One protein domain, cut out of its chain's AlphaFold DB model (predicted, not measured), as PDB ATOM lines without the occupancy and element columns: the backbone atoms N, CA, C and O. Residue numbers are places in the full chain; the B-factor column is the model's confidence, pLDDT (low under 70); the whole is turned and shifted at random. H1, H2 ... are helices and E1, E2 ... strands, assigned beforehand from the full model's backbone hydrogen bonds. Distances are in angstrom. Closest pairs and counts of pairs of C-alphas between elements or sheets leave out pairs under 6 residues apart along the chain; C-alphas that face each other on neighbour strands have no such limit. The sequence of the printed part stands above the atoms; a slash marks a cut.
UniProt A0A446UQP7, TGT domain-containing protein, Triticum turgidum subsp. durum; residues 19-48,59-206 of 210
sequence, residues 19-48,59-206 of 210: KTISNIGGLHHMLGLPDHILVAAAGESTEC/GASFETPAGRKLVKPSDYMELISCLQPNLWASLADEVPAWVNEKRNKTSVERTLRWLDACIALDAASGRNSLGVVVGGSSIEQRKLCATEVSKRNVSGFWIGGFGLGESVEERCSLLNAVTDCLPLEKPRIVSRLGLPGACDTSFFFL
ATOM      1  N   LYS A  19      18.426   9.403 -10.674       80.12
ATOM      2  CA  LYS A  19      18.614   9.333 -12.129       80.12
ATOM      3  C   LYS A  19      20.045   8.972 -12.537       80.12
ATOM      4  O   LYS A  19      20.236   8.208 -13.475       80.12
ATOM      5  N   THR A  20      21.045   9.495 -11.835       83.19
ATOM      6  CA  THR A  20      22.457   9.182 -12.087       83.19
ATOM      7  C   THR A  20      22.753   7.727 -11.744       83.19
ATOM      8  O   THR A  20      23.340   7.022 -12.557       83.19
ATOM      9  N   ILE A  21      22.290   7.256 -10.584       82.00
ATOM     10  CA  ILE A  21      22.499   5.871 -10.131       82.00
ATOM     11  C   ILE A  21      21.809   4.885 -11.079       82.00
ATOM     12  O   ILE A  21      22.411   3.898 -11.502       82.00
ATOM     13  N   SER A  22      20.577   5.199 -11.483       81.06
ATOM     14  CA  SER A  22      19.821   4.380 -12.437       81.06
ATOM     15  C   SER A  22      20.523   4.303 -13.798       81.06
ATOM     16  O   SER A  22      20.599   3.229 -14.382       81.06
ATOM     17  N   ASN A  23      21.102   5.411 -14.280       86.75
ATOM     18  CA  ASN A  23      21.866   5.434 -15.534       86.75
ATOM     19  C   ASN A  23      23.169   4.621 -15.465       86.75
ATOM     20  O   ASN A  23      23.609   4.102 -16.487       86.75
ATOM     21  N   ILE A  24      23.792   4.530 -14.287       87.00
ATOM     22  CA  ILE A  24      25.002   3.723 -14.057       87.00
ATOM     23  C   ILE A  24      24.658   2.225 -13.947       87.00
ATOM     24  O   ILE A  24      25.524   1.385 -14.175       87.00
ATOM     25  N   GLY A  25      23.400   1.881 -13.654       83.50
ATOM     26  CA  GLY A  25      22.945   0.497 -13.491       83.50
ATOM     27  C   GLY A  25      22.980   0.005 -12.043       83.50
ATOM     28  O   GLY A  25      23.238  -1.173 -11.800       83.50
ATOM     29  N   GLY A  26      22.759   0.898 -11.074       84.25
ATOM     30  CA  GLY A  26      22.653   0.540  -9.658       84.25
ATOM     31  C   GLY A  26      23.982   0.540  -8.898       84.25
ATOM     32  O   GLY A  26      25.048   0.887  -9.417       84.25
ATOM     33  N   LEU A  27      23.907   0.171  -7.618       83.44
ATOM     34  CA  LEU A  27      24.989   0.365  -6.651       83.44
ATOM     35  C   LEU A  27      26.224  -0.502  -6.946       83.44
ATOM     36  O   LEU A  27      27.347  -0.018  -6.817       83.44
ATOM     37  N   HIS A  28      26.036  -1.739  -7.416       85.88
ATOM     38  CA  HIS A  28      27.142  -2.628  -7.800       85.88
ATOM     39  C   HIS A  28      28.040  -2.016  -8.878       85.88
ATOM     40  O   HIS A  28      29.263  -2.025  -8.738       85.88
ATOM     41  N   HIS A  29      27.438  -1.450  -9.929       87.19
ATOM     42  CA  HIS A  29      28.170  -0.808 -11.020       87.19
ATOM     43  C   HIS A  29      28.836   0.488 -10.561       87.19
ATOM     44  O   HIS A  29      29.991   0.737 -10.896       87.19
ATOM     45  N   MET A  30      28.135   1.288  -9.751       85.38
ATOM     46  CA  MET A  30      28.665   2.552  -9.235       85.38
ATOM     47  C   MET A  30      29.893   2.353  -8.339       85.38
ATOM     48  O   MET A  30      30.821   3.157  -8.395       85.38
ATOM     49  N   LEU A  31      29.905   1.297  -7.522       85.38
ATOM     50  CA  LEU A  31      31.010   0.998  -6.609       85.38
ATOM     51  C   LEU A  31      32.087   0.097  -7.226       85.38
ATOM     52  O   LEU A  31      33.147  -0.066  -6.630       85.38
ATOM     53  N   GLY A  32      31.831  -0.507  -8.391       86.62
ATOM     54  CA  GLY A  32      32.723  -1.510  -8.975       86.62
ATOM     55  C   GLY A  32      32.800  -2.799  -8.148       86.62
ATOM     56  O   GLY A  32      33.848  -3.438  -8.105       86.62
ATOM     57  N   LEU A  33      31.703  -3.175  -7.479       87.06
ATOM     58  CA  LEU A  33      31.617  -4.325  -6.569       87.06
ATOM     59  C   LEU A  33      30.573  -5.354  -7.054       87.06
ATOM     60  O   LEU A  33      29.558  -5.550  -6.382       87.06
ATOM     61  N   PRO A  34      30.774  -6.012  -8.211       85.88
ATOM     62  CA  PRO A  34      29.761  -6.886  -8.811       85.88
ATOM     63  C   PRO A  34      29.461  -8.145  -7.983       85.88
ATOM     64  O   PRO A  34      28.316  -8.577  -7.941       85.88
ATOM     65  N   ASP A  35      30.458  -8.688  -7.281       86.56
ATOM     66  CA  ASP A  35      30.344  -9.975  -6.574       86.56
ATOM     67  C   ASP A  35      30.067  -9.842  -5.064       86.56
ATOM     68  O   ASP A  35      30.188 -10.807  -4.310       86.56
ATOM     69  N   HIS A  36      29.746  -8.636  -4.589       84.00
ATOM     70  CA  HIS A  36      29.533  -8.369  -3.162       84.00
ATOM     71  C   HIS A  36      28.050  -8.424  -2.802       84.00
ATOM     72  O   HIS A  36      27.199  -8.300  -3.670       84.00
ATOM     73  N   ILE A  37      27.730  -8.582  -1.516       84.38
ATOM     74  CA  ILE A  37      26.360  -8.421  -1.013       84.38
ATOM     75  C   ILE A  37      26.231  -7.015  -0.433       84.38
ATOM     76  O   ILE A  37      26.884  -6.673   0.550       84.38
ATOM     77  N   LEU A  38      25.370  -6.207  -1.038       85.06
ATOM     78  CA  LEU A  38      25.067  -4.847  -0.626       85.06
ATOM     79  C   LEU A  38      23.742  -4.829   0.130       85.06
ATOM     80  O   LEU A  38      22.706  -5.260  -0.383       85.06
ATOM     81  N   VAL A  39      23.787  -4.312   1.354       85.06
ATOM     82  CA  VAL A  39      22.608  -4.135   2.201       85.06
ATOM     83  C   VAL A  39      22.378  -2.647   2.401       85.06
ATOM     84  O   VAL A  39      23.225  -1.952   2.957       85.06
ATOM     85  N   ALA A  40      21.233  -2.154   1.942       85.50
ATOM     86  CA  ALA A  40      20.832  -0.771   2.158       85.50
ATOM     87  C   ALA A  40      20.037  -0.650   3.461       85.50
ATOM     88  O   ALA A  40      19.137  -1.439   3.723       85.50
ATOM     89  N   ALA A  41      20.323   0.356   4.274       83.75
ATOM     90  CA  ALA A  41      19.519   0.679   5.444       83.75
ATOM     91  C   ALA A  41      19.452   2.196   5.578       83.75
ATOM     92  O   ALA A  41      20.424   2.887   5.278       83.75
ATOM     93  N   ALA A  42      18.319   2.728   6.025       76.50
ATOM     94  CA  ALA A  42      18.277   4.129   6.411       76.50
ATOM     95  C   ALA A  42      19.194   4.356   7.625       76.50
ATOM     96  O   ALA A  42      19.288   3.499   8.505       76.50
ATOM     97  N   GLY A  43      19.873   5.505   7.661       67.00
ATOM     98  CA  GLY A  43      20.636   5.938   8.831       67.00
ATOM     99  C   GLY A  43      19.747   6.243  10.038       67.00
ATOM    100  O   GLY A  43      18.562   5.914  10.073       67.00
ATOM    101  N   GLU A  44      20.307   6.918  11.037       64.19
ATOM    102  CA  GLU A  44      19.551   7.294  12.232       64.19
ATOM    103  C   GLU A  44      18.520   8.373  11.897       64.19
ATOM    104  O   GLU A  44      18.862   9.491  11.502       64.19
ATOM    105  N   SER A  45      17.240   8.049  12.074       57.31
ATOM    106  CA  SER A  45      16.202   9.070  12.087       57.31
ATOM    107  C   SER A  45      16.318   9.871  13.382       57.31
ATOM    108  O   SER A  45      16.232   9.300  14.470       57.31
ATOM    109  N   THR A  46      16.484  11.185  13.292       48.66
ATOM    110  CA  THR A  46      16.461  12.064  14.462       48.66
ATOM    111  C   THR A  46      15.030  12.482  14.786       48.66
ATOM    112  O   THR A  46      14.149  12.469  13.924       48.66
ATOM    113  N   GLU A  47      14.798  12.821  16.058       47.16
ATOM    114  CA  GLU A  47      13.524  13.256  16.641       47.16
ATOM    115  C   GLU A  47      12.479  13.756  15.627       47.16
ATOM    116  O   GLU A  47      12.577  14.845  15.051       47.16
ATOM    117  N   CYS A  48      11.403  12.987  15.454       46.56
ATOM    118  CA  CYS A  48      10.243  13.484  14.737       46.56
ATOM    119  C   CYS A  48       9.473  14.444  15.654       46.56
ATOM    120  O   CYS A  48       8.670  14.009  16.480       46.56
ATOM    121  N   GLY A  59       6.250  10.097   7.672       77.94
ATOM    122  CA  GLY A  59       7.651   9.956   7.260       77.94
ATOM    123  C   GLY A  59       8.638  10.032   8.427       77.94
ATOM    124  O   GLY A  59       8.275  10.462   9.526       77.94
ATOM    125  N   ALA A  60       9.863   9.581   8.180       82.19
ATOM    126  CA  ALA A  60      10.990   9.660   9.100       82.19
ATOM    127  C   ALA A  60      11.794  10.939   8.826       82.19
ATOM    128  O   ALA A  60      11.959  11.339   7.672       82.19
ATOM    129  N   SER A  61      12.252  11.602   9.883       79.75
ATOM    130  CA  SER A  61      13.076  12.809   9.780       79.75
ATOM    131  C   SER A  61      14.539  12.439   9.941       79.75
ATOM    132  O   SER A  61      14.883  11.666  10.829       79.75
ATOM    133  N   PHE A  62      15.392  13.010   9.101       76.81
ATOM    134  CA  PHE A  62      16.830  12.774   9.119       76.81
ATOM    135  C   PHE A  62      17.560  14.110   9.105       76.81
ATOM    136  O   PHE A  62      17.168  15.016   8.364       76.81
ATOM    137  N   GLU A  63      18.615  14.237   9.908       72.88
ATOM    138  CA  GLU A  63      19.553  15.350   9.761       72.88
ATOM    139  C   GLU A  63      20.502  15.057   8.600       72.88
ATOM    140  O   GLU A  63      21.067  13.970   8.493       72.88
ATOM    141  N   THR A  64      20.674  16.043   7.729       72.25
ATOM    142  CA  THR A  64      21.644  16.011   6.633       72.25
ATOM    143  C   THR A  64      22.524  17.260   6.717       72.25
ATOM    144  O   THR A  64      22.101  18.252   7.320       72.25
ATOM    145  N   PRO A  65      23.722  17.277   6.111       70.69
ATOM    146  CA  PRO A  65      24.498  18.504   5.914       70.69
ATOM    147  C   PRO A  65      23.692  19.676   5.324       70.69
ATOM    148  O   PRO A  65      23.968  20.831   5.640       70.69
ATOM    149  N   ALA A  66      22.669  19.393   4.509       74.31
ATOM    150  CA  ALA A  66      21.752  20.387   3.945       74.31
ATOM    151  C   ALA A  66      20.575  20.777   4.872       74.31
ATOM    152  O   ALA A  66      19.705  21.556   4.478       74.31
ATOM    153  N   GLY A  67      20.533  20.249   6.097       76.81
ATOM    154  CA  GLY A  67      19.470  20.448   7.081       76.81
ATOM    155  C   GLY A  67      18.552  19.234   7.241       76.81
ATOM    156  O   GLY A  67      18.822  18.137   6.751       76.81
ATOM    157  N   ARG A  68      17.437  19.418   7.950       76.81
ATOM    158  CA  ARG A  68      16.491  18.334   8.232       76.81
ATOM    159  C   ARG A  68      15.659  17.972   7.004       76.81
ATOM    160  O   ARG A  68      14.964  18.821   6.446       76.81
ATOM    161  N   LYS A  69      15.641  16.688   6.647       80.38
ATOM    162  CA  LYS A  69      14.843  16.137   5.545       80.38
ATOM    163  C   LYS A  69      13.806  15.148   6.066       80.38
ATOM    164  O   LYS A  69      14.133  14.224   6.804       80.38
ATOM    165  N   LEU A  70      12.554  15.330   5.651       84.88
ATOM    166  CA  LEU A  70      11.493  14.344   5.859       84.88
ATOM    167  C   LEU A  70      11.506  13.354   4.691       84.88
ATOM    168  O   LEU A  70      11.401  13.771   3.539       84.88
ATOM    169  N   VAL A  71      11.596  12.064   4.993       84.50
ATOM    170  CA  VAL A  71      11.583  10.974   4.014       84.50
ATOM    171  C   VAL A  71      10.369  10.093   4.268       84.50
ATOM    172  O   VAL A  71      10.194   9.534   5.355       84.50
ATOM    173  N   LYS A  72       9.500   9.977   3.265       89.62
ATOM    174  CA  LYS A  72       8.342   9.081   3.312       89.62
ATOM    175  C   LYS A  72       8.739   7.678   2.842       89.62
ATOM    176  O   LYS A  72       9.707   7.546   2.095       89.62
ATOM    177  N   PRO A  73       7.961   6.632   3.174       90.00
ATOM    178  CA  PRO A  73       8.183   5.298   2.613       90.00
ATOM    179  C   PRO A  73       8.205   5.258   1.082       90.00
ATOM    180  O   PRO A  73       8.995   4.514   0.522       90.00
ATOM    181  N   SER A  74       7.408   6.090   0.399       90.38
ATOM    182  CA  SER A  74       7.462   6.225  -1.065       90.38
ATOM    183  C   SER A  74       8.834   6.674  -1.557       90.38
ATOM    184  O   SER A  74       9.403   6.047  -2.443       90.38
ATOM    185  N   ASP A  75       9.374   7.725  -0.939       87.56
ATOM    186  CA  ASP A  75      10.643   8.338  -1.333       87.56
ATOM    187  C   ASP A  75      11.805   7.377  -1.036       87.56
ATOM    188  O   ASP A  75      12.754   7.257  -1.809       87.56
ATOM    189  N   TYR A  76      11.707   6.655   0.084       88.19
ATOM    190  CA  TYR A  76      12.662   5.619   0.455       88.19
ATOM    191  C   TYR A  76      12.643   4.441  -0.521       88.19
ATOM    192  O   TYR A  76      13.697   4.020  -0.982       88.19
ATOM    193  N   MET A  77      11.465   3.930  -0.883       89.31
ATOM    194  CA  MET A  77      11.373   2.800  -1.810       89.31
ATOM    195  C   MET A  77      11.768   3.173  -3.242       89.31
ATOM    196  O   MET A  77      12.357   2.346  -3.935       89.31
ATOM    197  N   GLU A  78      11.528   4.415  -3.675       88.19
ATOM    198  CA  GLU A  78      12.080   4.931  -4.934       88.19
ATOM    199  C   GLU A  78      13.613   4.895  -4.909       88.19
ATOM    200  O   GLU A  78      14.243   4.389  -5.838       88.19
ATOM    201  N   LEU A  79      14.218   5.349  -3.808       86.25
ATOM    202  CA  LEU A  79      15.662   5.288  -3.620       86.25
ATOM    203  C   LEU A  79      16.190   3.842  -3.644       86.25
ATOM    204  O   LEU A  79      17.154   3.564  -4.355       86.25
ATOM    205  N   ILE A  80      15.558   2.916  -2.919       87.94
ATOM    206  CA  ILE A  80      15.939   1.494  -2.918       87.94
ATOM    207  C   ILE A  80      15.863   0.899  -4.328       87.94
ATOM    208  O   ILE A  80      16.790   0.204  -4.744       87.94
ATOM    209  N   SER A  81      14.812   1.217  -5.085       87.94
ATOM    210  CA  SER A  81      14.649   0.765  -6.471       87.94
ATOM    211  C   SER A  81      15.777   1.261  -7.378       87.94
ATOM    212  O   SER A  81      16.290   0.504  -8.197       87.94
ATOM    213  N   CYS A  82      16.229   2.504  -7.197       85.94
ATOM    214  CA  CYS A  82      17.365   3.046  -7.943       85.94
ATOM    215  C   CYS A  82      18.707   2.439  -7.517       85.94
ATOM    216  O   CYS A  82      19.583   2.243  -8.358       85.94
ATOM    217  N   LEU A  83      18.889   2.165  -6.224       85.31
ATOM    218  CA  LEU A  83      20.120   1.571  -5.699       85.31
ATOM    219  C   LEU A  83      20.269   0.100  -6.101       85.31
ATOM    220  O   LEU A  83      21.395  -0.344  -6.316       85.31
ATOM    221  N   GLN A  84      19.160  -0.635  -6.210       87.25
ATOM    222  CA  GLN A  84      19.133  -2.079  -6.472       87.25
ATOM    223  C   GLN A  84      20.079  -2.878  -5.552       87.25
ATOM    224  O   GLN A  84      20.955  -3.592  -6.044       87.25
ATOM    225  N   PRO A  85      19.957  -2.750  -4.215       87.88
ATOM    226  CA  PRO A  85      20.766  -3.538  -3.293       87.88
ATOM    227  C   PRO A  85      20.315  -5.008  -3.291       87.88
ATOM    228  O   PRO A  85      19.188  -5.328  -3.679       87.88
ATOM    229  N   ASN A  86      21.159  -5.905  -2.778       88.62
ATOM    230  CA  ASN A  86      20.772  -7.301  -2.570       88.62
ATOM    231  C   ASN A  86      19.753  -7.441  -1.438       88.62
ATOM    232  O   ASN A  86      18.860  -8.266  -1.538       88.62
ATOM    233  N   LEU A  87      19.886  -6.656  -0.365       90.00
ATOM    234  CA  LEU A  87      18.916  -6.594   0.731       90.00
ATOM    235  C   LEU A  87      18.679  -5.143   1.144       90.00
ATOM    236  O   LEU A  87      19.551  -4.292   0.981       90.00
ATOM    237  N   TRP A  88      17.521  -4.853   1.727       90.56
ATOM    238  CA  TRP A  88      17.246  -3.532   2.283       90.56
ATOM    239  C   TRP A  88      16.485  -3.606   3.605       90.56
ATOM    240  O   TRP A  88      15.536  -4.368   3.740       90.56
ATOM    241  N   ALA A  89      16.882  -2.807   4.591       91.88
ATOM    242  CA  ALA A  89      16.175  -2.665   5.856       91.88
ATOM    243  C   ALA A  89      15.022  -1.664   5.726       91.88
ATOM    244  O   ALA A  89      15.162  -0.630   5.075       91.88
ATOM    245  N   SER A  90      13.869  -1.952   6.325       92.31
ATOM    246  CA  SER A  90      12.737  -1.018   6.330       92.31
ATOM    247  C   SER A  90      13.051   0.275   7.086       92.31
ATOM    248  O   SER A  90      13.855   0.273   8.011       92.31
ATOM    249  N   LEU A  91      12.363   1.373   6.764       90.12
ATOM    250  CA  LEU A  91      12.418   2.579   7.599       90.12
ATOM    251  C   LEU A  91      11.999   2.268   9.044       90.12
ATOM    252  O   LEU A  91      11.018   1.556   9.272       90.12
ATOM    253  N   ALA A  92      12.702   2.861  10.005       90.88
ATOM    254  CA  ALA A  92      12.436   2.704  11.428       90.88
ATOM    255  C   ALA A  92      12.596   4.027  12.176       90.88
ATOM    256  O   ALA A  92      13.281   4.935  11.714       90.88
ATOM    257  N   ASP A  93      11.913   4.132  13.313       90.56
ATOM    258  CA  ASP A  93      11.998   5.265  14.233       90.56
ATOM    259  C   ASP A  93      12.855   4.836  15.425       90.56
ATOM    260  O   ASP A  93      12.338   4.279  16.393       90.56
ATOM    261  N   GLU A  94      14.170   5.007  15.337       88.19
ATOM    262  CA  GLU A  94      15.080   4.639  16.425       88.19
ATOM    263  C   GLU A  94      15.073   5.706  17.529       88.19
ATOM    264  O   GLU A  94      14.993   6.906  17.269       88.19
ATOM    265  N   VAL A  95      15.117   5.267  18.787       88.69
ATOM    266  CA  VAL A  95      15.034   6.146  19.962       88.69
ATOM    267  C   VAL A  95      16.147   5.823  20.958       88.69
ATOM    268  O   VAL A  95      16.497   4.649  21.106       88.69
ATOM    269  N   PRO A  96      16.690   6.834  21.662       88.06
ATOM    270  CA  PRO A  96      17.754   6.624  22.635       88.06
ATOM    271  C   PRO A  96      17.259   5.974  23.925       88.06
ATOM    272  O   PRO A  96      16.069   6.005  24.224       88.06
ATOM    273  N   ALA A  97      18.181   5.436  24.724       87.31
ATOM    274  CA  ALA A  97      17.878   4.681  25.944       87.31
ATOM    275  C   ALA A  97      17.047   5.462  26.984       87.31
ATOM    276  O   ALA A  97      16.210   4.885  27.675       87.31
ATOM    277  N   TRP A  98      17.239   6.782  27.075       86.62
ATOM    278  CA  TRP A  98      16.592   7.662  28.064       86.62
ATOM    279  C   TRP A  98      15.201   8.174  27.651       86.62
ATOM    280  O   TRP A  98      14.620   9.039  28.311       86.62
ATOM    281  N   VAL A  99      14.664   7.692  26.533       90.25
ATOM    282  CA  VAL A  99      13.325   8.046  26.058       90.25
ATOM    283  C   VAL A  99      12.235   7.551  27.019       90.25
ATOM    284  O   VAL A  99      12.322   6.462  27.582       90.25
ATOM    285  N   ASN A 100      11.151   8.318  27.179       93.38
ATOM    286  CA  ASN A 100      10.007   7.843  27.959       93.38
ATOM    287  C   ASN A 100       9.253   6.699  27.251       93.38
ATOM    288  O   ASN A 100       9.237   6.590  26.021       93.38
ATOM    289  N   GLU A 101       8.559   5.877  28.038       92.69
ATOM    290  CA  GLU A 101       7.835   4.694  27.559       92.69
ATOM    291  C   GLU A 101       6.828   5.017  26.445       92.69
ATOM    292  O   GLU A 101       6.773   4.332  25.422       92.69
ATOM    293  N   LYS A 102       6.078   6.116  26.594       93.62
ATOM    294  CA  LYS A 102       5.085   6.553  25.605       93.62
ATOM    295  C   LYS A 102       5.726   6.816  24.239       93.62
ATOM    296  O   LYS A 102       5.206   6.365  23.222       93.62
ATOM    297  N   ARG A 103       6.855   7.528  24.202       92.25
ATOM    298  CA  ARG A 103       7.577   7.853  22.963       92.25
ATOM    299  C   ARG A 103       8.221   6.615  22.339       92.25
ATOM    300  O   ARG A 103       8.220   6.518  21.111       92.25
ATOM    301  N   ASN A 104       8.712   5.684  23.158       94.31
ATOM    302  CA  ASN A 104       9.244   4.400  22.701       94.31
ATOM    303  C   ASN A 104       8.161   3.543  22.028       94.31
ATOM    304  O   ASN A 104       8.322   3.116  20.889       94.31
ATOM    305  N   LYS A 105       6.996   3.402  22.671       95.12
ATOM    306  CA  LYS A 105       5.844   2.696  22.096       95.12
ATOM    307  C   LYS A 105       5.423   3.290  20.749       95.12
ATOM    308  O   LYS A 105       5.232   2.568  19.776       95.12
ATOM    309  N   THR A 106       5.345   4.620  20.666       93.81
ATOM    310  CA  THR A 106       5.068   5.316  19.400       93.81
ATOM    311  C   THR A 106       6.133   5.039  18.333       93.81
ATOM    312  O   THR A 106       5.795   4.947  17.155       93.81
ATOM    313  N   SER A 107       7.404   4.886  18.713       92.88
ATOM    314  CA  SER A 107       8.484   4.523  17.785       92.88
ATOM    315  C   SER A 107       8.285   3.120  17.200       92.88
ATOM    316  O   SER A 107       8.343   2.952  15.978       92.88
ATOM    317  N   VAL A 108       7.938   2.138  18.038       95.62
ATOM    318  CA  VAL A 108       7.608   0.775  17.592       95.62
ATOM    319  C   VAL A 108       6.407   0.788  16.644       95.62
ATOM    320  O   VAL A 108       6.482   0.246  15.542       95.62
ATOM    321  N   GLU A 109       5.317   1.463  17.018       95.44
ATOM    322  CA  GLU A 109       4.106   1.568  16.192       95.44
ATOM    323  C   GLU A 109       4.388   2.200  14.819       95.44
ATOM    324  O   GLU A 109       3.891   1.728  13.794       95.44
ATOM    325  N   ARG A 110       5.203   3.261  14.771       93.06
ATOM    326  CA  ARG A 110       5.598   3.918  13.514       93.06
ATOM    327  C   ARG A 110       6.462   3.017  12.647       93.06
ATOM    328  O   ARG A 110       6.201   2.927  11.450       93.06
ATOM    329  N   THR A 111       7.427   2.332  13.250       94.00
ATOM    330  CA  THR A 111       8.318   1.392  12.559       94.00
ATOM    331  C   THR A 111       7.521   0.276  11.887       94.00
ATOM    332  O   THR A 111       7.694   0.028  10.697       94.00
ATOM    333  N   LEU A 112       6.560  -0.324  12.597       96.00
ATOM    334  CA  LEU A 112       5.679  -1.353  12.031       96.00
ATOM    335  C   LEU A 112       4.835  -0.816  10.866       96.00
ATOM    336  O   LEU A 112       4.743  -1.454   9.819       96.00
ATOM    337  N   ARG A 113       4.273   0.390  11.005       94.88
ATOM    338  CA  ARG A 113       3.509   1.028   9.922       94.88
ATOM    339  C   ARG A 113       4.368   1.334   8.697       94.88
ATOM    340  O   ARG A 113       3.877   1.234   7.574       94.88
ATOM    341  N   TRP A 114       5.616   1.752   8.891       93.62
ATOM    342  CA  TRP A 114       6.541   1.998   7.787       93.62
ATOM    343  C   TRP A 114       6.965   0.712   7.101       93.62
ATOM    344  O   TRP A 114       6.997   0.697   5.874       93.62
ATOM    345  N   LEU A 115       7.207  -0.363   7.852       94.31
ATOM    346  CA  LEU A 115       7.446  -1.688   7.289       94.31
ATOM    347  C   LEU A 115       6.286  -2.119   6.383       94.31
ATOM    348  O   LEU A 115       6.517  -2.464   5.226       94.31
ATOM    349  N   ASP A 116       5.048  -2.030   6.874       94.25
ATOM    350  CA  ASP A 116       3.857  -2.410   6.106       94.25
ATOM    351  C   ASP A 116       3.722  -1.568   4.821       94.25
ATOM    352  O   ASP A 116       3.449  -2.101   3.745       94.25
ATOM    353  N   ALA A 117       3.993  -0.260   4.904       93.19
ATOM    354  CA  ALA A 117       3.989   0.628   3.742       93.19
ATOM    355  C   ALA A 117       5.102   0.291   2.732       93.19
ATOM    356  O   ALA A 117       4.846   0.280   1.530       93.19
ATOM    357  N   CYS A 118       6.322   0.004   3.199       92.25
ATOM    358  CA  CYS A 118       7.439  -0.355   2.325       92.25
ATOM    359  C   CYS A 118       7.182  -1.694   1.620       92.25
ATOM    360  O   CYS A 118       7.386  -1.784   0.416       92.25
ATOM    361  N   ILE A 119       6.667  -2.706   2.330       91.75
ATOM    362  CA  ILE A 119       6.299  -4.005   1.739       91.75
ATOM    363  C   ILE A 119       5.218  -3.835   0.667       91.75
ATOM    364  O   ILE A 119       5.309  -4.444  -0.397       91.75
ATOM    365  N   ALA A 120       4.203  -3.003   0.921       92.00
ATOM    366  CA  ALA A 120       3.149  -2.746  -0.058       92.00
ATOM    367  C   ALA A 120       3.689  -2.084  -1.341       92.00
ATOM    368  O   ALA A 120       3.221  -2.392  -2.435       92.00
ATOM    369  N   LEU A 121       4.681  -1.201  -1.212       90.88
ATOM    370  CA  LEU A 121       5.353  -0.547  -2.339       90.88
ATOM    371  C   LEU A 121       6.335  -1.484  -3.074       90.88
ATOM    372  O   LEU A 121       6.520  -1.334  -4.278       90.88
ATOM    373  N   ASP A 122       6.912  -2.470  -2.379       86.06
ATOM    374  CA  ASP A 122       7.839  -3.486  -2.914       86.06
ATOM    375  C   ASP A 122       7.131  -4.679  -3.593       86.06
ATOM    376  O   ASP A 122       7.774  -5.639  -4.020       86.06
ATOM    377  N   ALA A 123       5.796  -4.661  -3.690       71.31
ATOM    378  CA  ALA A 123       4.995  -5.820  -4.097       71.31
ATOM    379  C   ALA A 123       5.357  -6.399  -5.484       71.31
ATOM    380  O   ALA A 123       5.064  -7.565  -5.750       71.31
ATOM    381  N   ALA A 124       5.995  -5.607  -6.353       60.81
ATOM    382  CA  ALA A 124       6.443  -6.026  -7.682       60.81
ATOM    383  C   ALA A 124       7.869  -6.614  -7.711       60.81
ATOM    384  O   ALA A 124       8.149  -7.470  -8.547       60.81
ATOM    385  N   SER A 125       8.764  -6.164  -6.826       63.59
ATOM    386  CA  SER A 125      10.176  -6.583  -6.751       63.59
ATOM    387  C   SER A 125      10.356  -7.863  -5.951       63.59
ATOM    388  O   SER A 125      11.249  -8.644  -6.258       63.59
ATOM    389  N   GLY A 126       9.478  -8.096  -4.971       59.00
ATOM    390  CA  GLY A 126       9.277  -9.391  -4.344       59.00
ATOM    391  C   GLY A 126      10.542 -10.019  -3.759       59.00
ATOM    392  O   GLY A 126      11.133 -10.897  -4.382       59.00
ATOM    393  N   ARG A 127      10.780  -9.719  -2.474       64.44
ATOM    394  CA  ARG A 127      11.668 -10.436  -1.528       64.44
ATOM    395  C   ARG A 127      13.125  -9.997  -1.603       64.44
ATOM    396  O   ARG A 127      13.902 -10.625  -2.296       64.44
ATOM    397  N   ASN A 128      13.461  -8.965  -0.827       84.69
ATOM    398  CA  ASN A 128      14.816  -8.664  -0.334       84.69
ATOM    399  C   ASN A 128      14.782  -7.771   0.933       84.69
ATOM    400  O   ASN A 128      15.758  -7.106   1.275       84.69
ATOM    401  N   SER A 129      13.645  -7.715   1.636       91.88
ATOM    402  CA  SER A 129      13.451  -6.815   2.777       91.88
ATOM    403  C   SER A 129      13.903  -7.429   4.102       91.88
ATOM    404  O   SER A 129      13.658  -8.605   4.387       91.88
ATOM    405  N   LEU A 130      14.515  -6.606   4.944       93.56
ATOM    406  CA  LEU A 130      14.821  -6.883   6.338       93.56
ATOM    407  C   LEU A 130      13.884  -6.041   7.205       93.56
ATOM    408  O   LEU A 130      13.872  -4.812   7.122       93.56
ATOM    409  N   GLY A 131      13.082  -6.701   8.036       94.94
ATOM    410  CA  GLY A 131      12.215  -6.004   8.978       94.94
ATOM    411  C   GLY A 131      13.031  -5.449  10.140       94.94
ATOM    412  O   GLY A 131      13.744  -6.209  10.800       94.94
ATOM    413  N   VAL A 132      12.943  -4.142  10.393       94.81
ATOM    414  CA  VAL A 132      13.697  -3.516  11.488       94.81
ATOM    415  C   VAL A 132      12.999  -3.714  12.831       94.81
ATOM    416  O   VAL A 132      11.814  -3.418  12.975       94.81
ATOM    417  N   VAL A 133      13.756  -4.170  13.828       96.00
ATOM    418  CA  VAL A 133      13.326  -4.316  15.221       96.00
ATOM    419  C   VAL A 133      13.904  -3.180  16.064       96.00
ATOM    420  O   VAL A 133      15.121  -3.072  16.226       96.00
ATOM    421  N   VAL A 134      13.016  -2.370  16.648       94.38
ATOM    422  CA  VAL A 134      13.330  -1.278  17.589       94.38
ATOM    423  C   VAL A 134      12.665  -1.518  18.950       94.38
ATOM    424  O   VAL A 134      12.043  -2.556  19.170       94.38
ATOM    425  N   GLY A 135      12.821  -0.583  19.888       93.44
ATOM    426  CA  GLY A 135      12.222  -0.675  21.227       93.44
ATOM    427  C   GLY A 135      13.054  -0.049  22.349       93.44
ATOM    428  O   GLY A 135      12.773  -0.311  23.521       93.44
ATOM    429  N   GLY A 136      14.084   0.744  22.018       90.56
ATOM    430  CA  GLY A 136      14.980   1.377  22.991       90.56
ATOM    431  C   GLY A 136      15.538   0.369  24.002       90.56
ATOM    432  O   GLY A 136      15.822  -0.780  23.643       90.56
ATOM    433  N   SER A 137      15.611   0.787  25.268       91.25
ATOM    434  CA  SER A 137      16.029  -0.052  26.403       91.25
ATOM    435  C   SER A 137      14.884  -0.838  27.062       91.25
ATOM    436  O   SER A 137      15.036  -1.343  28.172       91.25
ATOM    437  N   SER A 138      13.720  -0.961  26.413       95.00
ATOM    438  CA  SER A 138      12.591  -1.734  26.950       95.00
ATOM    439  C   SER A 138      12.557  -3.140  26.357       95.00
ATOM    440  O   SER A 138      12.266  -3.323  25.175       95.00
ATOM    441  N   ILE A 139      12.780  -4.147  27.206       95.75
ATOM    442  CA  ILE A 139      12.652  -5.568  26.842       95.75
ATOM    443  C   ILE A 139      11.258  -5.872  26.278       95.75
ATOM    444  O   ILE A 139      11.135  -6.589  25.288       95.75
ATOM    445  N   GLU A 140      10.205  -5.313  26.876       97.06
ATOM    446  CA  GLU A 140       8.829  -5.534  26.426       97.06
ATOM    447  C   GLU A 140       8.603  -4.982  25.014       97.06
ATOM    448  O   GLU A 140       8.111  -5.699  24.142       97.06
ATOM    449  N   GLN A 141       9.022  -3.738  24.756       97.56
ATOM    450  CA  GLN A 141       8.869  -3.121  23.436       97.56
ATOM    451  C   GLN A 141       9.717  -3.825  22.372       97.56
ATOM    452  O   GLN A 141       9.252  -4.022  21.251       97.56
ATOM    453  N   ARG A 142      10.927  -4.278  22.731       96.81
ATOM    454  CA  ARG A 142      11.791  -5.090  21.862       96.81
ATOM    455  C   ARG A 142      11.124  -6.408  21.461       96.81
ATOM    456  O   ARG A 142      11.075  -6.723  20.273       96.81
ATOM    457  N   LYS A 143      10.556  -7.143  22.425       97.94
ATOM    458  CA  LYS A 143       9.816  -8.394  22.175       97.94
ATOM    459  C   LYS A 143       8.568  -8.171  21.332       97.94
ATOM    460  O   LYS A 143       8.314  -8.933  20.399       97.94
ATOM    461  N   LEU A 144       7.805  -7.121  21.640       98.19
ATOM    462  CA  LEU A 144       6.620  -6.735  20.878       98.19
ATOM    463  C   LEU A 144       6.985  -6.458  19.419       98.19
ATOM    464  O   LEU A 144       6.386  -7.037  18.517       98.19
ATOM    465  N   CYS A 145       7.991  -5.610  19.190       98.19
ATOM    466  CA  CYS A 145       8.435  -5.258  17.849       98.19
ATOM    467  C   CYS A 145       8.927  -6.497  17.088       98.19
ATOM    468  O   CYS A 145       8.457  -6.745  15.983       98.19
ATOM    469  N   ALA A 146       9.782  -7.326  17.697       97.88
ATOM    470  CA  ALA A 146      10.275  -8.567  17.096       97.88
ATOM    471  C   ALA A 146       9.133  -9.515  16.692       97.88
ATOM    472  O   ALA A 146       9.061  -9.967  15.548       97.88
ATOM    473  N   THR A 147       8.192  -9.747  17.612       97.94
ATOM    474  CA  THR A 147       7.023 -10.604  17.379       97.94
ATOM    475  C   THR A 147       6.160 -10.058  16.247       97.94
ATOM    476  O   THR A 147       5.761 -10.805  15.358       97.94
ATOM    477  N   GLU A 148       5.879  -8.757  16.230       98.19
ATOM    478  CA  GLU A 148       5.063  -8.147  15.182       98.19
ATOM    479  C   GLU A 148       5.757  -8.166  13.818       98.19
ATOM    480  O   GLU A 148       5.138  -8.550  12.824       98.19
ATOM    481  N   VAL A 149       7.042  -7.819  13.752       97.00
ATOM    482  CA  VAL A 149       7.820  -7.863  12.508       97.00
ATOM    483  C   VAL A 149       7.873  -9.291  11.951       97.00
ATOM    484  O   VAL A 149       7.706  -9.472  10.746       97.00
ATOM    485  N   SER A 150       8.006 -10.311  12.808       95.25
ATOM    486  CA  SER A 150       8.053 -11.726  12.395       95.25
ATOM    487  C   SER A 150       6.793 -12.218  11.672       95.25
ATOM    488  O   SER A 150       6.872 -13.140  10.861       95.25
ATOM    489  N   LYS A 151       5.642 -11.571  11.906       95.69
ATOM    490  CA  LYS A 151       4.374 -11.886  11.230       95.69
ATOM    491  C   LYS A 151       4.338 -11.403   9.777       95.69
ATOM    492  O   LYS A 151       3.470 -11.835   9.022       95.69
ATOM    493  N   ARG A 152       5.237 -10.492   9.376       93.56
ATOM    494  CA  ARG A 152       5.331  -9.990   7.998       93.56
ATOM    495  C   ARG A 152       6.197 -10.909   7.136       93.56
ATOM    496  O   ARG A 152       7.127 -11.565   7.604       93.56
ATOM    497  N   ASN A 153       5.931 -10.900   5.831       90.25
ATOM    498  CA  ASN A 153       6.733 -11.628   4.851       90.25
ATOM    499  C   ASN A 153       8.044 -10.883   4.527       90.25
ATOM    500  O   ASN A 153       8.186 -10.295   3.457       90.25
ATOM    501  N   VAL A 154       8.979 -10.886   5.479       92.38
ATOM    502  CA  VAL A 154      10.342 -10.345   5.336       92.38
ATOM    503  C   VAL A 154      11.365 -11.464   5.139       92.38
ATOM    504  O   VAL A 154      11.152 -12.595   5.586       92.38
ATOM    505  N   SER A 155      12.482 -11.140   4.487       92.38
ATOM    506  CA  SER A 155      13.582 -12.080   4.204       92.38
ATOM    507  C   SER A 155      14.508 -12.275   5.405       92.38
ATOM    508  O   SER A 155      15.204 -13.276   5.482       92.38
ATOM    509  N   GLY A 156      14.488 -11.345   6.357       92.88
ATOM    510  CA  GLY A 156      15.279 -11.396   7.580       92.88
ATOM    511  C   GLY A 156      14.958 -10.230   8.502       92.88
ATOM    512  O   GLY A 156      13.992  -9.493   8.280       92.88
ATOM    513  N   PHE A 157      15.786 -10.058   9.527       93.69
ATOM    514  CA  PHE A 157      15.579  -9.065  10.573       93.69
ATOM    515  C   PHE A 157      16.809  -8.190  10.758       93.69
ATOM    516  O   PHE A 157      17.933  -8.685  10.828       93.69
ATOM    517  N   TRP A 158      16.576  -6.889  10.875       93.00
ATOM    518  CA  TRP A 158      17.595  -5.905  11.212       93.00
ATOM    519  C   TRP A 158      17.349  -5.408  12.632       93.00
ATOM    520  O   TRP A 158      16.336  -4.771  12.908       93.00
ATOM    521  N   ILE A 159      18.248  -5.706  13.558       92.75
ATOM    522  CA  ILE A 159      18.108  -5.323  14.961       92.75
ATOM    523  C   ILE A 159      18.868  -4.006  15.163       92.75
ATOM    524  O   ILE A 159      20.100  -3.989  15.197       92.75
ATOM    525  N   GLY A 160      18.116  -2.902  15.225       88.06
ATOM    526  CA  GLY A 160      18.634  -1.527  15.275       88.06
ATOM    527  C   GLY A 160      18.507  -0.866  16.651       88.06
ATOM    528  O   GLY A 160      18.087  -1.499  17.624       88.06
ATOM    529  N   GLY A 161      18.846   0.419  16.758       82.44
ATOM    530  CA  GLY A 161      18.692   1.209  17.985       82.44
ATOM    531  C   GLY A 161      19.639   0.827  19.127       82.44
ATOM    532  O   GLY A 161      19.228   0.877  20.285       82.44
ATOM    533  N   PHE A 162      20.858   0.385  18.807       84.56
ATOM    534  CA  PHE A 162      21.947   0.158  19.765       84.56
ATOM    535  C   PHE A 162      23.050   1.209  19.597       84.56
ATOM    536  O   PHE A 162      23.207   1.810  18.532       84.56
ATOM    537  N   GLY A 163      23.827   1.426  20.653       80.25
ATOM    538  CA  GLY A 163      24.809   2.503  20.739       80.25
ATOM    539  C   GLY A 163      24.171   3.868  21.002       80.25
ATOM    540  O   GLY A 163      24.784   4.888  20.695       80.25
ATOM    541  N   LEU A 164      22.951   3.893  21.552       80.38
ATOM    542  CA  LEU A 164      22.162   5.105  21.807       80.38
ATOM    543  C   LEU A 164      21.950   5.359  23.308       80.38
ATOM    544  O   LEU A 164      20.936   5.923  23.728       80.38
ATOM    545  N   GLY A 165      22.923   4.942  24.117       82.56
ATOM    546  CA  GLY A 165      22.983   5.207  25.555       82.56
ATOM    547  C   GLY A 165      22.764   3.993  26.453       82.56
ATOM    548  O   GLY A 165      22.777   4.169  27.666       82.56
ATOM    549  N   GLU A 166      22.565   2.797  25.897       83.38
ATOM    550  CA  GLU A 166      22.469   1.571  26.690       83.38
ATOM    551  C   GLU A 166      23.843   1.091  27.187       83.38
ATOM    552  O   GLU A 166      24.866   1.274  26.516       83.38
ATOM    553  N   SER A 167      23.864   0.445  28.354       85.12
ATOM    554  CA  SER A 167      25.059  -0.230  28.872       85.12
ATOM    555  C   SER A 167      25.363  -1.517  28.089       85.12
ATOM    556  O   SER A 167      24.516  -2.063  27.377       85.12
ATOM    557  N   VAL A 168      26.584  -2.043  28.224       80.69
ATOM    558  CA  VAL A 168      26.972  -3.314  27.582       80.69
ATOM    559  C   VAL A 168      26.129  -4.481  28.119       80.69
ATOM    560  O   VAL A 168      25.710  -5.348  27.357       80.69
ATOM    561  N   GLU A 169      25.822  -4.478  29.414       81.31
ATOM    562  CA  GLU A 169      25.002  -5.493  30.081       81.31
ATOM    563  C   GLU A 169      23.531  -5.419  29.640       81.31
ATOM    564  O   GLU A 169      22.896  -6.448  29.370       81.31
ATOM    565  N   GLU A 170      22.990  -4.202  29.520       85.88
ATOM    566  CA  GLU A 170      21.643  -3.969  28.990       85.88
ATOM    567  C   GLU A 170      21.534  -4.480  27.554       85.88
ATOM    568  O   GLU A 170      20.585  -5.187  27.212       85.88
ATOM    569  N   ARG A 171      22.540  -4.194  26.722       87.12
ATOM    570  CA  ARG A 171      22.589  -4.623  25.324       87.12
ATOM    571  C   ARG A 171      22.460  -6.135  25.165       87.12
ATOM    572  O   ARG A 171      21.639  -6.575  24.366       87.12
ATOM    573  N   CYS A 172      23.221  -6.927  25.923       86.44
ATOM    574  CA  CYS A 172      23.119  -8.391  25.877       86.44
ATOM    575  C   CYS A 172      21.707  -8.871  26.240       86.44
ATOM    576  O   CYS A 172      21.130  -9.703  25.541       86.44
ATOM    577  N   SER A 173      21.118  -8.296  27.290       88.50
ATOM    578  CA  SER A 173      19.763  -8.644  27.735       88.50
ATOM    579  C   SER A 173      18.699  -8.301  26.685       88.50
ATOM    580  O   SER A 173      17.775  -9.080  26.448       88.50
ATOM    581  N   LEU A 174      18.840  -7.150  26.021       92.19
ATOM    582  CA  LEU A 174      17.951  -6.705  24.946       92.19
ATOM    583  C   LEU A 174      18.092  -7.578  23.695       92.19
ATOM    584  O   LEU A 174      17.079  -7.919  23.085       92.19
ATOM    585  N   LEU A 175      19.318  -7.957  23.321       90.88
ATOM    586  CA  LEU A 175      19.570  -8.845  22.184       90.88
ATOM    587  C   LEU A 175      18.931 -10.214  22.398       90.88
ATOM    588  O   LEU A 175      18.151 -10.631  21.546       90.88
ATOM    589  N   ASN A 176      19.171 -10.847  23.549       90.12
ATOM    590  CA  ASN A 176      18.580 -12.146  23.884       90.12
ATOM    591  C   ASN A 176      17.047 -12.093  23.828       90.12
ATOM    592  O   ASN A 176      16.398 -12.932  23.209       90.12
ATOM    593  N   ALA A 177      16.460 -11.037  24.401       91.44
ATOM    594  CA  ALA A 177      15.018 -10.836  24.369       91.44
ATOM    595  C   ALA A 177      14.450 -10.731  22.944       91.44
ATOM    596  O   ALA A 177      13.336 -11.197  22.711       91.44
ATOM    597  N   VAL A 178      15.181 -10.115  22.010       94.25
ATOM    598  CA  VAL A 178      14.775 -10.038  20.601       94.25
ATOM    599  C   VAL A 178      14.947 -11.388  19.913       94.25
ATOM    600  O   VAL A 178      14.019 -11.840  19.246       94.25
ATOM    601  N   THR A 179      16.108 -12.031  20.055       90.81
ATOM    602  CA  THR A 179      16.437 -13.265  19.328       90.81
ATOM    603  C   THR A 179      15.502 -14.416  19.668       90.81
ATOM    604  O   THR A 179      15.158 -15.177  18.768       90.81
ATOM    605  N   ASP A 180      15.023 -14.492  20.912       91.38
ATOM    606  CA  ASP A 180      14.047 -15.499  21.358       91.38
ATOM    607  C   ASP A 180      12.683 -15.370  20.658       91.38
ATOM    608  O   ASP A 180      11.913 -16.328  20.595       91.38
ATOM    609  N   CYS A 181      12.356 -14.182  20.144       94.44
ATOM    610  CA  CYS A 181      11.089 -13.903  19.468       94.44
ATOM    611  C   CYS A 181      11.182 -14.000  17.940       94.44
ATOM    612  O   CYS A 181      10.159 -13.870  17.265       94.44
ATOM    613  N   LEU A 182      12.383 -14.182  17.381       93.44
ATOM    614  CA  LEU A 182      12.594 -14.215  15.938       93.44
ATOM    615  C   LEU A 182      12.731 -15.659  15.428       93.44
ATOM    616  O   LEU A 182      13.408 -16.470  16.059       93.44
ATOM    617  N   PRO A 183      12.157 -15.986  14.256       92.12
ATOM    618  CA  PRO A 183      12.366 -17.279  13.610       92.12
ATOM    619  C   PRO A 183      13.856 -17.604  13.416       92.12
ATOM    620  O   PRO A 183      14.666 -16.705  13.166       92.12
ATOM    621  N   LEU A 184      14.234 -18.874  13.587       88.94
ATOM    622  CA  LEU A 184      15.628 -19.351  13.506       88.94
ATOM    623  C   LEU A 184      16.098 -19.505  12.061       88.94
ATOM    624  O   LEU A 184      17.265 -19.308  11.755       88.94
ATOM    625  N   GLU A 185      15.176 -19.783  11.150       89.00
ATOM    626  CA  GLU A 185      15.456 -20.036   9.741       89.00
ATOM    627  C   GLU A 185      15.730 -18.770   8.911       89.00
ATOM    628  O   GLU A 185      15.976 -18.863   7.709       89.00
ATOM    629  N   LYS A 186      15.661 -17.581   9.525       89.25
ATOM    630  CA  LYS A 186      15.850 -16.293   8.848       89.25
ATOM    631  C   LYS A 186      17.052 -15.529   9.412       89.25
ATOM    632  O   LYS A 186      17.217 -15.478  10.631       89.25
ATOM    633  N   PRO A 187      17.843 -14.856   8.554       90.50
ATOM    634  CA  PRO A 187      19.015 -14.105   8.980       90.50
ATOM    635  C   PRO A 187      18.649 -12.941   9.904       90.50
ATOM    636  O   PRO A 187      17.635 -12.258   9.721       90.50
ATOM    637  N   ARG A 188      19.529 -12.696  10.878       90.06
ATOM    638  CA  ARG A 188      19.430 -11.615  11.863       90.06
ATOM    639  C   ARG A 188      20.712 -10.803  11.794       90.06
ATOM    640  O   ARG A 188      21.793 -11.341  12.021       90.06
ATOM    641  N   ILE A 189      20.576  -9.525  11.470       87.31
ATOM    642  CA  ILE A 189      21.684  -8.585  11.340       87.31
ATOM    643  C   ILE A 189      21.553  -7.567  12.462       87.31
ATOM    644  O   ILE A 189      20.559  -6.846  12.522       87.31
ATOM    645  N   VAL A 190      22.538  -7.499  13.353       85.81
ATOM    646  CA  VAL A 190      22.586  -6.445  14.376       85.81
ATOM    647  C   VAL A 190      23.411  -5.278  13.858       85.81
ATOM    648  O   VAL A 190      24.509  -5.484  13.347       85.81
ATOM    649  N   SER A 191      22.892  -4.062  14.003       76.56
ATOM    650  CA  SER A 191      23.602  -2.836  13.642       76.56
ATOM    651  C   SER A 191      24.305  -2.220  14.857       76.56
ATOM    652  O   SER A 191      23.768  -2.240  15.964       76.56
ATOM    653  N   ARG A 192      25.485  -1.623  14.628       68.75
ATOM    654  CA  ARG A 192      26.229  -0.768  15.583       68.75
ATOM    655  C   ARG A 192      26.699  -1.452  16.875       68.75
ATOM    656  O   ARG A 192      26.782  -0.823  17.929       68.75
ATOM    657  N   LEU A 193      27.108  -2.717  16.791       61.56
ATOM    658  CA  LEU A 193      27.820  -3.395  17.881       61.56
ATOM    659  C   LEU A 193      29.319  -3.033  17.872       61.56
ATOM    660  O   LEU A 193      30.169  -3.870  17.589       61.56
ATOM    661  N   GLY A 194      29.650  -1.768  18.129       53.44
ATOM    662  CA  GLY A 194      31.038  -1.299  18.248       53.44
ATOM    663  C   GLY A 194      31.592  -1.404  19.677       53.44
ATOM    664  O   GLY A 194      30.842  -1.330  20.657       53.44
ATOM    665  N   LEU A 195      32.917  -1.544  19.806       42.03
ATOM    666  CA  LEU A 195      33.642  -1.362  21.073       42.03
ATOM    667  C   LEU A 195      33.537   0.105  21.543       42.03
ATOM    668  O   LEU A 195      33.490   1.004  20.700       42.03
ATOM    669  N   PRO A 196      33.544   0.391  22.863       35.62
ATOM    670  CA  PRO A 196      33.575   1.768  23.348       35.62
ATOM    671  C   PRO A 196      34.822   2.484  22.802       35.62
ATOM    672  O   PRO A 196      35.946   2.126  23.140       35.62
ATOM    673  N   GLY A 197      34.610   3.470  21.923       38.62
ATOM    674  CA  GLY A 197      35.665   4.234  21.242       38.62
ATOM    675  C   GLY A 197      35.852   3.929  19.749       38.62
ATOM    676  O   GLY A 197      36.559   4.678  19.082       38.62
ATOM    677  N   ALA A 198      35.201   2.897  19.205       35.03
ATOM    678  CA  ALA A 198      35.219   2.596  17.776       35.03
ATOM    679  C   ALA A 198      33.877   2.984  17.134       35.03
ATOM    680  O   ALA A 198      32.836   2.412  17.461       35.03
ATOM    681  N   CYS A 199      33.896   3.931  16.191       31.23
ATOM    682  CA  CYS A 199      32.788   4.198  15.263       31.23
ATOM    683  C   CYS A 199      32.649   3.065  14.227       31.23
ATOM    684  O   CYS A 199      32.522   3.319  13.033       31.23
ATOM    685  N   ASP A 200      32.700   1.810  14.668       33.16
ATOM    686  CA  ASP A 200      32.652   0.661  13.777       33.16
ATOM    687  C   ASP A 200      31.222   0.143  13.721       33.16
ATOM    688  O   ASP A 200      30.682  -0.428  14.675       33.16
ATOM    689  N   THR A 201      30.598   0.361  12.563       41.34
ATOM    690  CA  THR A 201      29.308  -0.228  12.204       41.34
ATOM    691  C   THR A 201      29.535  -1.722  11.981       41.34
ATOM    692  O   THR A 201      29.711  -2.183  10.860       41.34
ATOM    693  N   SER A 202      29.637  -2.471  13.075       43.25
ATOM    694  CA  SER A 202      29.880  -3.910  13.030       43.25
ATOM    695  C   SER A 202      28.550  -4.628  12.851       43.25
ATOM    696  O   SER A 202      27.639  -4.464  13.667       43.25
ATOM    697  N   PHE A 203      28.450  -5.403  11.774       51.44
ATOM    698  CA  PHE A 203      27.313  -6.264  11.485       51.44
ATOM    699  C   PHE A 203      27.625  -7.675  11.946       51.44
ATOM    700  O   PHE A 203      28.560  -8.304  11.451       51.44
ATOM    701  N   PHE A 204      26.831  -8.175  12.881       53.88
ATOM    702  CA  PHE A 204      26.935  -9.558  13.325       53.88
ATOM    703  C   PHE A 204      25.790 -10.352  12.711       53.88
ATOM    704  O   PHE A 204      24.620 -10.030  12.934       53.88
ATOM    705  N   PHE A 205      26.145 -11.376  11.934       53.97
ATOM    706  CA  PHE A 205      25.239 -12.482  11.667       53.97
ATOM    707  C   PHE A 205      25.188 -13.319  12.937       53.97
ATOM    708  O   PHE A 205      26.189 -13.907  13.342       53.97
ATOM    709  N   LEU A 206      24.032 -13.316  13.590       52.75
ATOM    710  CA  LEU A 206      23.781 -14.215  14.706       52.75
ATOM    711  C   LEU A 206      23.491 -15.602  14.119       52.75
ATOM    712  O   LEU A 206      22.345 -15.887  13.775       52.75
TER     713      LEU A 206
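AT A GLANCE: This is residues 19 to 48 and 59 to 206 of the 210 residues of the protein "TGT domain-containing protein" of Triticum turgidum subsp. durum (UniProt A0A446UQP7). A small, curled wall of four parallel strands, E3 to E6, has two helices, H4 and H5, side by side over one face, with H6 next to H5. H3 reaches from one end of H4 to H1, which makes a corner with the small H2 far from the middle, and the hairpin E1 and E2 lies apart from the wall. The printed part has 178 residues with six named helices and six named strands, in the order H1 H2 E1 E2 H3 E3 H4 E4 H5 E5 H6 E6; the larger sheet runs E3 E4 E5 E6, and the class is mixed. The whole is compact, with a radius of gyration of the C-alphas of 16.0 A and spans of 46 by 40 by 35 A.

IN THESE COORDINATES: Find C-alpha 19 at (18.614, 9.333, -12.129), where H1 begins, residues 19 to 24; H2 follows at 27 to 31. Past the cut come E1, residues 60 to 64, E2, 67 to 71, H3, 73 to 83, 15.0 A long, and E3, 87 to 89. H4, residues 101 to 121, runs 30.5 A from (7.835, 4.694, 27.559). Then look for E4, 129 to 133, H5, 139 to 150, 16.4 A, E5, 156 to 159, H6, 168 to 179, 16.7 A, and E6, 188 to 190, ending at (22.586, -6.445, 14.376).

HOW THE PARTS SIT: Begin at the strongly twisted sheet, whose neighbour strands are parallel: across E3 and E4, N 130 and O 88 are 2.7 A apart, across E4 and E5, N 133 and O 158 are 2.8 A apart, and across E5 and E6, N 189 and O 157 are 2.8 A apart, each pair within hydrogen-bond range. E3, H4, E4, then E4, H5, E5, then E5, H6, E6 are strand-helix-strand units, parallel neighbours with a helix between, each with a right-handed crossover. H4 and H5 on one face give two layers, helices over a sheet; H5 is over E4 at a height over the sheet of 8.5 A. H4 and H5 touch at a shallow tilt of 11 degrees, closest at the C-alphas of Val 108 and Cys 145, 6.1 A. H6 only grazes the sheet and touches H5 with residues 173 to 178 alone, closest at the C-alphas of Lys 143 and Val 178, 5.5 A. H3 touches H4, closest at the C-alphas of Pro 73 and Cys 118, 5.7 A, and H1, at those of Ser 22 and Cys 82, 5.3 A. H1 and H2 only just touch, only at the corner, with 3 pairs of C-alphas within 8 A, the closest those of Ile 24 and Met 30, 6.2 A. In the hairpin E1 and E2, N 62 and O 69 are 2.9 A apart. In H1 to H6 every O i to N i+4 pair is within hydrogen-bond range.

THE WHOLE: The C-alphas farthest apart, those of Asn 23 and Glu 169, are 47.0 A apart. Residues 49 to 58 are not printed, and C-alphas 48 and 59 are 8.7 A apart. The link from E3 to H4 is long. Look for pLDDT under 70 at residues 43 to 48, 124 to 127 and 192 to 206.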